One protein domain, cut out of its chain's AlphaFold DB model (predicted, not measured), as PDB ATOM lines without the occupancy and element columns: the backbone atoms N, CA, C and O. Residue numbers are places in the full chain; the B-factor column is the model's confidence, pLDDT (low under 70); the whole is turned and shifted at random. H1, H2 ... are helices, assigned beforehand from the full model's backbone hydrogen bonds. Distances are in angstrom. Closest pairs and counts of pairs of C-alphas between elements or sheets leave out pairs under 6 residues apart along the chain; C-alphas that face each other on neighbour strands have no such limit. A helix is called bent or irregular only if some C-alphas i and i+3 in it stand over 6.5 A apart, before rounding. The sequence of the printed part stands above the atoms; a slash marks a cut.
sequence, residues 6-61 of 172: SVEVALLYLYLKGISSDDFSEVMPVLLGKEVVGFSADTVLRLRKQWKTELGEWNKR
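AT A GLANCE: This is residues 6 to 61 of the 172 residues of the protein "Mutator family transposase" of Alphaproteobacteria bacterium (UniProt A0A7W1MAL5). A long helix, H3, reaches out like an arm from a small body made of two shorter helices, H1 and H2, the links beside them and residues 41 to 48 of H3 itself. H1 and H2 sit near each other without touching, H3 runs about perpendicular to both, and its residues 49 to 59 stick out with the two residues that follow and make the length of the whole. The printed part has 56 residues with three named helices, H1, H2 and H3 in that order, and no named strand; the class is all helix. It is only just loose, close to compact, with a radius of gyration of the C-alphas of 12.5 A, and it spans 41 by 20 by 19 A.

HOW THE PARTS SIT: Start at the first printed residue with H1, residues 6 to 16, and go on to H2, residues 24 to 32: the two are near each other, with 6 pairs of C-alphas within 10 A. Then look at H3, residues 41 to 59. H1 and H3 are close but not clearly touching; their closest C-alphas, those of Leu 11 and Val 44, are 7.7 A apart. Their lines stand about perpendicular, at 81 degrees. H2 and H3 are also close but not clearly touching, and their closest C-alphas, those of Ser 25 and Ala 41, are 6.7 A apart. These two lines stand about perpendicular as well, at 82 degrees. In the backbone of H1 and H3 each O i to N i+4 pair is within hydrogen-bond range; in H2 it is 3 of 5.

IN THESE COORDINATES: Find C-alpha 6 at (45.042, -12.970, -22.759); from there H1 runs 15.3 A to C-alpha 16. At C-alpha 24, (41.468, -25.448, -12.959), H2 begins, and it measures 11.3 A to C-alpha 32. H2 is neither bent nor irregular, but only just: C-alphas 26 and 29 are 6.5 A apart. H3 begins at C-alpha 41, (48.082, -26.543, -11.486), and runs 26.7 A to C-alpha 59 at (55.053, -3.147, -0.752).

THE WHOLE: The two C-alphas farthest apart, those of Lys 34 and Arg 61, are 41.4 A apart. Residues 30 to 35, of which 30 to 32 belong to H2, stand free, and so do residues 49 to 61, of which 49 to 59 belong to H3. Without them the body of 37 residues spans 21 by 19 by 17 A. The links from H1 to H2 and from H2 to H3 are short, with 7 and 8 residues, and the printed part has no cut. The mean pLDDT of the printed part is 75.7; you will find values under 70 at residues 6 to 9, 21, 25 and 31 to 41.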
ATOM      1  N   SER A   6      46.472 -12.735 -22.997       63.47
ATOM      2  CA  SER A   6      45.042 -12.970 -22.759       63.47
ATOM      3  C   SER A   6      44.745 -14.223 -21.926       63.47
ATOM      4  O   SER A   6      43.801 -14.213 -21.143       63.47
ATOM      5  N   VAL A   7      45.556 -15.275 -22.046       66.25
ATOM      6  CA  VAL A   7      45.371 -16.543 -21.323       66.25
ATOM      7  C   VAL A   7      45.723 -16.406 -19.841       66.25
ATOM      8  O   VAL A   7      44.972 -16.857 -18.981       66.25
ATOM      9  N   GLU A   8      46.832 -15.735 -19.522       69.06
ATOM     10  CA  GLU A   8      47.234 -15.494 -18.128       69.06
ATOM     11  C   GLU A   8      46.236 -14.573 -17.406       69.06
ATOM     12  O   GLU A   8      45.928 -14.788 -16.235       69.06
ATOM     13  N   VAL A   9      45.656 -13.605 -18.125       69.69
ATOM     14  CA  VAL A   9      44.591 -12.733 -17.601       69.69
ATOM     15  C   VAL A   9      43.298 -13.511 -17.334       69.69
ATOM     16  O   VAL A   9      42.647 -13.269 -16.319       69.69
ATOM     17  N   ALA A  10      42.930 -14.467 -18.191       71.44
ATOM     18  CA  ALA A  10      41.756 -15.314 -17.966       71.44
ATOM     19  C   ALA A  10      41.929 -16.219 -16.733       71.44
ATOM     20  O   ALA A  10      41.027 -16.309 -15.901       71.44
ATOM     21  N   LEU A  11      43.111 -16.822 -16.570       71.69
ATOM     22  CA  LEU A  11      43.469 -17.591 -15.373       71.69
ATOM     23  C   LEU A  11      43.368 -16.747 -14.100       71.69
ATOM     24  O   LEU A  11      42.771 -17.182 -13.116       71.69
ATOM     25  N   LEU A  12      43.907 -15.527 -14.135       70.06
ATOM     26  CA  LEU A  12      43.812 -14.580 -13.026       70.06
ATOM     27  C   LEU A  12      42.353 -14.252 -12.698       70.06
ATOM     28  O   LEU A  12      41.969 -14.272 -11.532       70.06
ATOM     29  N   TYR A  13      41.530 -13.977 -13.711       73.31
ATOM     30  CA  TYR A  13      40.117 -13.668 -13.509       73.31
ATOM     31  C   TYR A  13      39.378 -14.815 -12.812       73.31
ATOM     32  O   TYR A  13      38.649 -14.590 -11.850       73.31
ATOM     33  N   LEU A  14      39.607 -16.049 -13.256       74.50
ATOM     34  CA  LEU A  14      38.992 -17.246 -12.684       74.50
ATOM     35  C   LEU A  14      39.482 -17.523 -11.255       74.50
ATOM     36  O   LEU A  14      38.685 -17.890 -10.394       74.50
ATOM     37  N   TYR A  15      40.759 -17.253 -10.972       73.69
ATOM     38  CA  TYR A  15      41.318 -17.363  -9.623       73.69
ATOM     39  C   TYR A  15      40.696 -16.326  -8.680       73.69
ATOM     40  O   TYR A  15      40.247 -16.666  -7.587       73.69
ATOM     41  N   LEU A  16      40.560 -15.076  -9.134       74.38
ATOM     42  CA  LEU A  16      39.881 -14.008  -8.387       74.38
ATOM     43  C   LEU A  16      38.383 -14.277  -8.182       74.38
ATOM     44  O   LEU A  16      37.787 -13.742  -7.250       74.38
ATOM     45  N   LYS A  17      37.763 -15.108  -9.029       75.94
ATOM     46  CA  LYS A  17      36.382 -15.582  -8.853       75.94
ATOM     47  C   LYS A  17      36.251 -16.754  -7.874       75.94
ATOM     48  O   LYS A  17      35.127 -17.167  -7.605       75.94
ATOM     49  N   GLY A  18      37.354 -17.236  -7.301       72.12
ATOM     50  CA  GLY A  18      37.347 -18.226  -6.223       72.12
ATOM     51  C   GLY A  18      37.372 -19.680  -6.688       72.12
ATOM     52  O   GLY A  18      37.060 -20.565  -5.893       72.12
ATOM     53  N   ILE A  19      37.742 -19.945  -7.946       76.50
ATOM     54  CA  ILE A  19      37.996 -21.313  -8.411       76.50
ATOM     55  C   ILE A  19      39.268 -21.827  -7.723       76.50
ATOM     56  O   ILE A  19      40.287 -21.129  -7.709       76.50
ATOM     57  N   SER A  20      39.212 -23.021  -7.121       71.50
ATOM     58  CA  SER A  20      40.389 -23.626  -6.488       71.50
ATOM     59  C   SER A  20      41.455 -23.907  -7.537       71.50
ATOM     60  O   SER A  20      41.127 -24.351  -8.633       71.50
ATOM     61  N   SER A  21      42.731 -23.712  -7.186       69.94
ATOM     62  CA  SER A  21      43.879 -24.029  -8.052       69.94
ATOM     63  C   SER A  21      43.830 -25.463  -8.606       69.94
ATOM     64  O   SER A  21      44.279 -25.692  -9.728       69.94
ATOM     65  N   ASP A  22      43.265 -26.397  -7.838       70.31
ATOM     66  CA  ASP A  22      43.148 -27.814  -8.197       70.31
ATOM     67  C   ASP A  22      42.042 -28.054  -9.246       70.31
ATOM     68  O   ASP A  22      42.226 -28.829 -10.189       70.31
ATOM     69  N   ASP A  23      40.954 -27.280  -9.173       73.06
ATOM     70  CA  ASP A  23      39.793 -27.389 -10.066       73.06
ATOM     71  C   ASP A  23      40.075 -26.817 -11.466       73.06
ATOM     72  O   ASP A  23      39.358 -27.104 -12.422       73.06
ATOM     73  N   PHE A  24      41.134 -26.017 -11.644       70.62
ATOM     74  CA  PHE A  24      41.468 -25.448 -12.959       70.62
ATOM     75  C   PHE A  24      41.700 -26.525 -14.015       70.62
ATOM     76  O   PHE A  24      41.291 -26.363 -15.164       70.62
ATOM     77  N   SER A  25      42.330 -27.634 -13.634       68.94
ATOM     78  CA  SER A  25      42.584 -28.739 -14.559       68.94
ATOM     79  C   SER A  25      41.297 -29.368 -15.112       68.94
ATOM     80  O   SER A  25      41.289 -29.841 -16.248       68.94
ATOM     81  N   GLU A  26      40.203 -29.295 -14.351       72.25
ATOM     82  CA  GLU A  26      38.883 -29.803 -14.724       72.25
ATOM     83  C   GLU A  26      38.040 -28.742 -15.451       72.25
ATOM     84  O   GLU A  26      37.394 -29.032 -16.458       72.25
ATOM     85  N   VAL A  27      38.087 -27.487 -14.993       70.94
ATOM     86  CA  VAL A  27      37.240 -26.399 -15.512       70.94
ATOM     87  C   VAL A  27      37.747 -25.848 -16.852       70.94
ATOM     88  O   VAL A  27      36.950 -25.453 -17.708       70.94
ATOM     89  N   MET A  28      39.063 -25.813 -17.085       70.06
ATOM     90  CA  MET A  28      39.615 -25.174 -18.289       70.06
ATOM     91  C   MET A  28      39.256 -25.883 -19.606       70.06
ATOM     92  O   MET A  28      38.884 -25.179 -20.550       70.06
ATOM     93  N   PRO A  29      39.289 -27.229 -19.711       71.25
ATOM     94  CA  PRO A  29      38.847 -27.925 -20.921       71.25
ATOM     95  C   PRO A  29      37.368 -27.689 -21.259       71.25
ATOM     96  O   PRO A  29      37.001 -27.725 -22.432       71.25
ATOM     97  N   VAL A  30      36.527 -27.437 -20.246       71.19
ATOM     98  CA  VAL A  30      35.094 -27.141 -20.411       71.19
ATOM     99  C   VAL A  30      34.880 -25.721 -20.938       71.19
ATOM    100  O   VAL A  30      34.070 -25.523 -21.838       71.19
ATOM    101  N   LEU A  31      35.614 -24.736 -20.410       66.88
ATOM    102  CA  LEU A  31      35.440 -23.327 -20.783       66.88
ATOM    103  C   LEU A  31      36.124 -22.944 -22.100       66.88
ATOM    104  O   LEU A  31      35.634 -22.068 -22.809       66.88
ATOM    105  N   LEU A  32      37.272 -23.551 -22.408       68.50
ATOM    106  CA  LEU A  32      38.146 -23.117 -23.504       68.50
ATOM    107  C   LEU A  32      38.408 -24.220 -24.548       68.50
ATOM    108  O   LEU A  32      39.057 -23.958 -25.560       68.50
ATOM    109  N   GLY A  33      37.880 -25.430 -24.336       65.75
ATOM    110  CA  GLY A  33      38.038 -26.580 -25.227       65.75
ATOM    111  C   GLY A  33      39.205 -27.500 -24.847       65.75
ATOM    112  O   GLY A  33      40.154 -27.115 -24.166       65.75
ATOM    113  N   LYS A  34      39.149 -28.755 -25.309       65.25
ATOM    114  CA  LYS A  34      40.117 -29.815 -24.950       65.25
ATOM    115  C   LYS A  34      41.534 -29.604 -25.503       65.25
ATOM    116  O   LYS A  34      42.460 -30.270 -25.059       65.25
ATOM    117  N   GLU A  35      41.710 -28.684 -26.448       60.66
ATOM    118  CA  GLU A  35      43.005 -28.387 -27.083       60.66
ATOM    119  C   GLU A  35      43.872 -27.407 -26.275       60.66
ATOM    120  O   GLU A  35      44.958 -27.000 -26.694       60.66
ATOM    121  N   VAL A  36      43.398 -27.003 -25.100       60.75
ATOM    122  CA  VAL A  36      44.027 -25.973 -24.285       60.75
ATOM    123  C   VAL A  36      45.203 -26.558 -23.501       60.75
ATOM    124  O   VAL A  36      45.077 -27.067 -22.391       60.75
ATOM    125  N   VAL A  37      46.392 -26.468 -24.098       57.16
ATOM    126  CA  VAL A  37      47.657 -26.901 -23.491       57.16
ATOM    127  C   VAL A  37      48.287 -25.741 -22.713       57.16
ATOM    128  O   VAL A  37      48.625 -24.705 -23.286       57.16
ATOM    129  N   GLY A  38      48.489 -25.910 -21.402       57.28
ATOM    130  CA  GLY A  38      49.221 -24.944 -20.565       57.28
ATOM    131  C   GLY A  38      48.465 -24.370 -19.365       57.28
ATOM    132  O   GLY A  38      48.974 -23.441 -18.744       57.28
ATOM    133  N   PHE A  39      47.301 -24.922 -19.024       64.12
ATOM    134  CA  PHE A  39      46.512 -24.543 -17.850       64.12
ATOM    135  C   PHE A  39      46.594 -25.622 -16.755       64.12
ATOM    136  O   PHE A  39      45.591 -26.152 -16.287       64.12
ATOM    137  N   SER A  40      47.818 -25.999 -16.388       68.19
ATOM    138  CA  SER A  40      48.074 -26.950 -15.303       68.19
ATOM    139  C   SER A  40      48.096 -26.254 -13.939       68.19
ATOM    140  O   SER A  40      48.411 -25.061 -13.855       68.19
ATOM    141  N   ALA A  41      47.872 -27.012 -12.861       69.75
ATOM    142  CA  ALA A  41      48.082 -26.543 -11.486       69.75
ATOM    143  C   ALA A  41      49.490 -25.936 -11.289       69.75
ATOM    144  O   ALA A  41      49.646 -24.900 -10.645       69.75
ATOM    145  N   ASP A  42      50.509 -26.503 -11.946       74.81
ATOM    146  CA  ASP A  42      51.881 -25.973 -11.965       74.81
ATOM    147  C   ASP A  42      51.973 -24.545 -12.544       74.81
ATOM    148  O   ASP A  42      52.684 -23.682 -12.025       74.81
ATOM    149  N   THR A  43      51.175 -24.235 -13.573       75.25
ATOM    150  CA  THR A  43      51.127 -22.883 -14.148       75.25
ATOM    151  C   THR A  43      50.519 -21.880 -13.168       75.25
ATOM    152  O   THR A  43      51.051 -20.776 -13.034       75.25
ATOM    153  N   VAL A  44      49.462 -22.267 -12.446       75.62
ATOM    154  CA  VAL A  44      48.841 -21.437 -11.398       75.62
ATOM    155  C   VAL A  44      49.812 -21.213 -10.235       75.62
ATOM    156  O   VAL A  44      49.976 -20.081  -9.778       75.62
ATOM    157  N   LEU A  45      50.528 -22.252  -9.799       80.56
ATOM    158  CA  LEU A  45      51.550 -22.148  -8.751       80.56
ATOM    159  C   LEU A  45      52.680 -21.187  -9.139       80.56
ATOM    160  O   LEU A  45      53.077 -20.336  -8.335       80.56
ATOM    161  N   ARG A  46      53.168 -21.272 -10.381       83.81
ATOM    162  CA  ARG A  46      54.186 -20.357 -10.913       83.81
ATOM    163  C   ARG A  46      53.692 -18.908 -10.937       83.81
ATOM    164  O   ARG A  46      54.422 -18.026 -10.488       83.81
ATOM    165  N   LEU A  47      52.468 -18.665 -11.417       82.12
ATOM    166  CA  LEU A  47      51.858 -17.328 -11.431       82.12
ATOM    167  C   LEU A  47      51.703 -16.770 -10.011       82.12
ATOM    168  O   LEU A  47      52.113 -15.645  -9.746       82.12
ATOM    169  N   ARG A  48      51.234 -17.584  -9.059       82.62
ATOM    170  CA  ARG A  48      51.143 -17.195  -7.645       82.62
ATOM    171  C   ARG A  48      52.502 -16.797  -7.070       82.62
ATOM    172  O   ARG A  48      52.585 -15.824  -6.323       82.62
ATOM    173  N   LYS A  49      53.567 -17.538  -7.395       88.25
ATOM    174  CA  LYS A  49      54.930 -17.203  -6.957       88.25
ATOM    175  C   LYS A  49      55.375 -15.855  -7.524       88.25
ATOM    176  O   LYS A  49      55.907 -15.044  -6.774       88.25
ATOM    177  N   GLN A  50      55.118 -15.610  -8.807       88.81
ATOM    178  CA  GLN A  50      55.407 -14.328  -9.446       88.81
ATOM    179  C   GLN A  50      54.647 -13.178  -8.768       88.81
ATOM    180  O   GLN A  50      55.271 -12.197  -8.376       88.81
ATOM    181  N   TRP A  51      53.341 -13.321  -8.531       86.31
ATOM    182  CA  TRP A  51      52.540 -12.280  -7.876       86.31
ATOM    183  C   TRP A  51      52.967 -12.006  -6.438       86.31
ATOM    184  O   TRP A  51      52.929 -10.865  -5.998       86.31
ATOM    185  N   LYS A  52      53.417 -13.027  -5.698       89.12
ATOM    186  CA  LYS A  52      54.012 -12.815  -4.372       89.12
ATOM    187  C   LYS A  52      55.263 -11.939  -4.447       89.12
ATOM    188  O   LYS A  52      55.441 -11.076  -3.592       89.12
ATOM    189  N   THR A  53      56.106 -12.142  -5.459       93.69
ATOM    190  CA  THR A  53      57.274 -11.284  -5.695       93.69
ATOM    191  C   THR A  53      56.844  -9.861  -6.044       93.69
ATOM    192  O   THR A  53      57.293  -8.927  -5.388       93.69
ATOM    193  N   GLU A  54      55.925  -9.696  -6.999       92.81
ATOM    194  CA  GLU A  54      55.412  -8.383  -7.422       92.81
ATOM    195  C   GLU A  54      54.753  -7.622  -6.261       92.81
ATOM    196  O   GLU A  54      54.987  -6.429  -6.086       92.81
ATOM    197  N   LEU A  55      53.979  -8.311  -5.415       90.38
ATOM    198  CA  LEU A  55      53.402  -7.735  -4.200       90.38
ATOM    199  C   LEU A  55      54.494  -7.293  -3.218       90.38
ATOM    200  O   LEU A  55      54.404  -6.210  -2.645       90.38
ATOM    201  N   GLY A  56      55.541  -8.102  -3.040       93.06
ATOM    202  CA  GLY A  56      56.685  -7.760  -2.196       93.06
ATOM    203  C   GLY A  56      57.442  -6.524  -2.687       93.06
ATOM    204  O   GLY A  56      57.819  -5.672  -1.882       93.06
ATOM    205  N   GLU A  57      57.633  -6.392  -3.999       95.75
ATOM    206  CA  GLU A  57      58.227  -5.207  -4.628       95.75
ATOM    207  C   GLU A  57      57.316  -3.984  -4.487       95.75
ATOM    208  O   GLU A  57      57.759  -2.911  -4.072       95.75
ATOM    209  N   TRP A  58      56.019  -4.150  -4.748       95.19
ATOM    210  CA  TRP A  58      55.022  -3.094  -4.605       95.19
ATOM    211  C   TRP A  58      54.929  -2.590  -3.159       95.19
ATOM    212  O   TRP A  58      54.838  -1.378  -2.936       95.19
ATOM    213  N   ASN A  59      55.028  -3.486  -2.174       93.88
ATOM    214  CA  ASN A  59      55.053  -3.147  -0.752       93.88
ATOM    215  C   ASN A  59      56.314  -2.382  -0.343       93.88
ATOM    216  O   ASN A  59      56.265  -1.686   0.656       93.88
ATOM    217  N   LYS A  60      57.403  -2.437  -1.118       95.25
ATOM    218  CA  LYS A  60      58.662  -1.708  -0.861       95.25
ATOM    219  C   LYS A  60      58.861  -0.492  -1.763       95.25
ATOM    220  O   LYS A  60      59.897   0.167  -1.687       95.25
ATOM    221  N   ARG A  61      57.902  -0.204  -2.647       97.25
ATOM    222  CA  ARG A  61      58.037   0.863  -3.644       97.25
ATOM    223  C   ARG A  61      58.271   2.222  -2.989       97.25
ATOM    224  O   ARG A  61      57.725   2.517  -1.929       97.25
TER     225      ARG A  61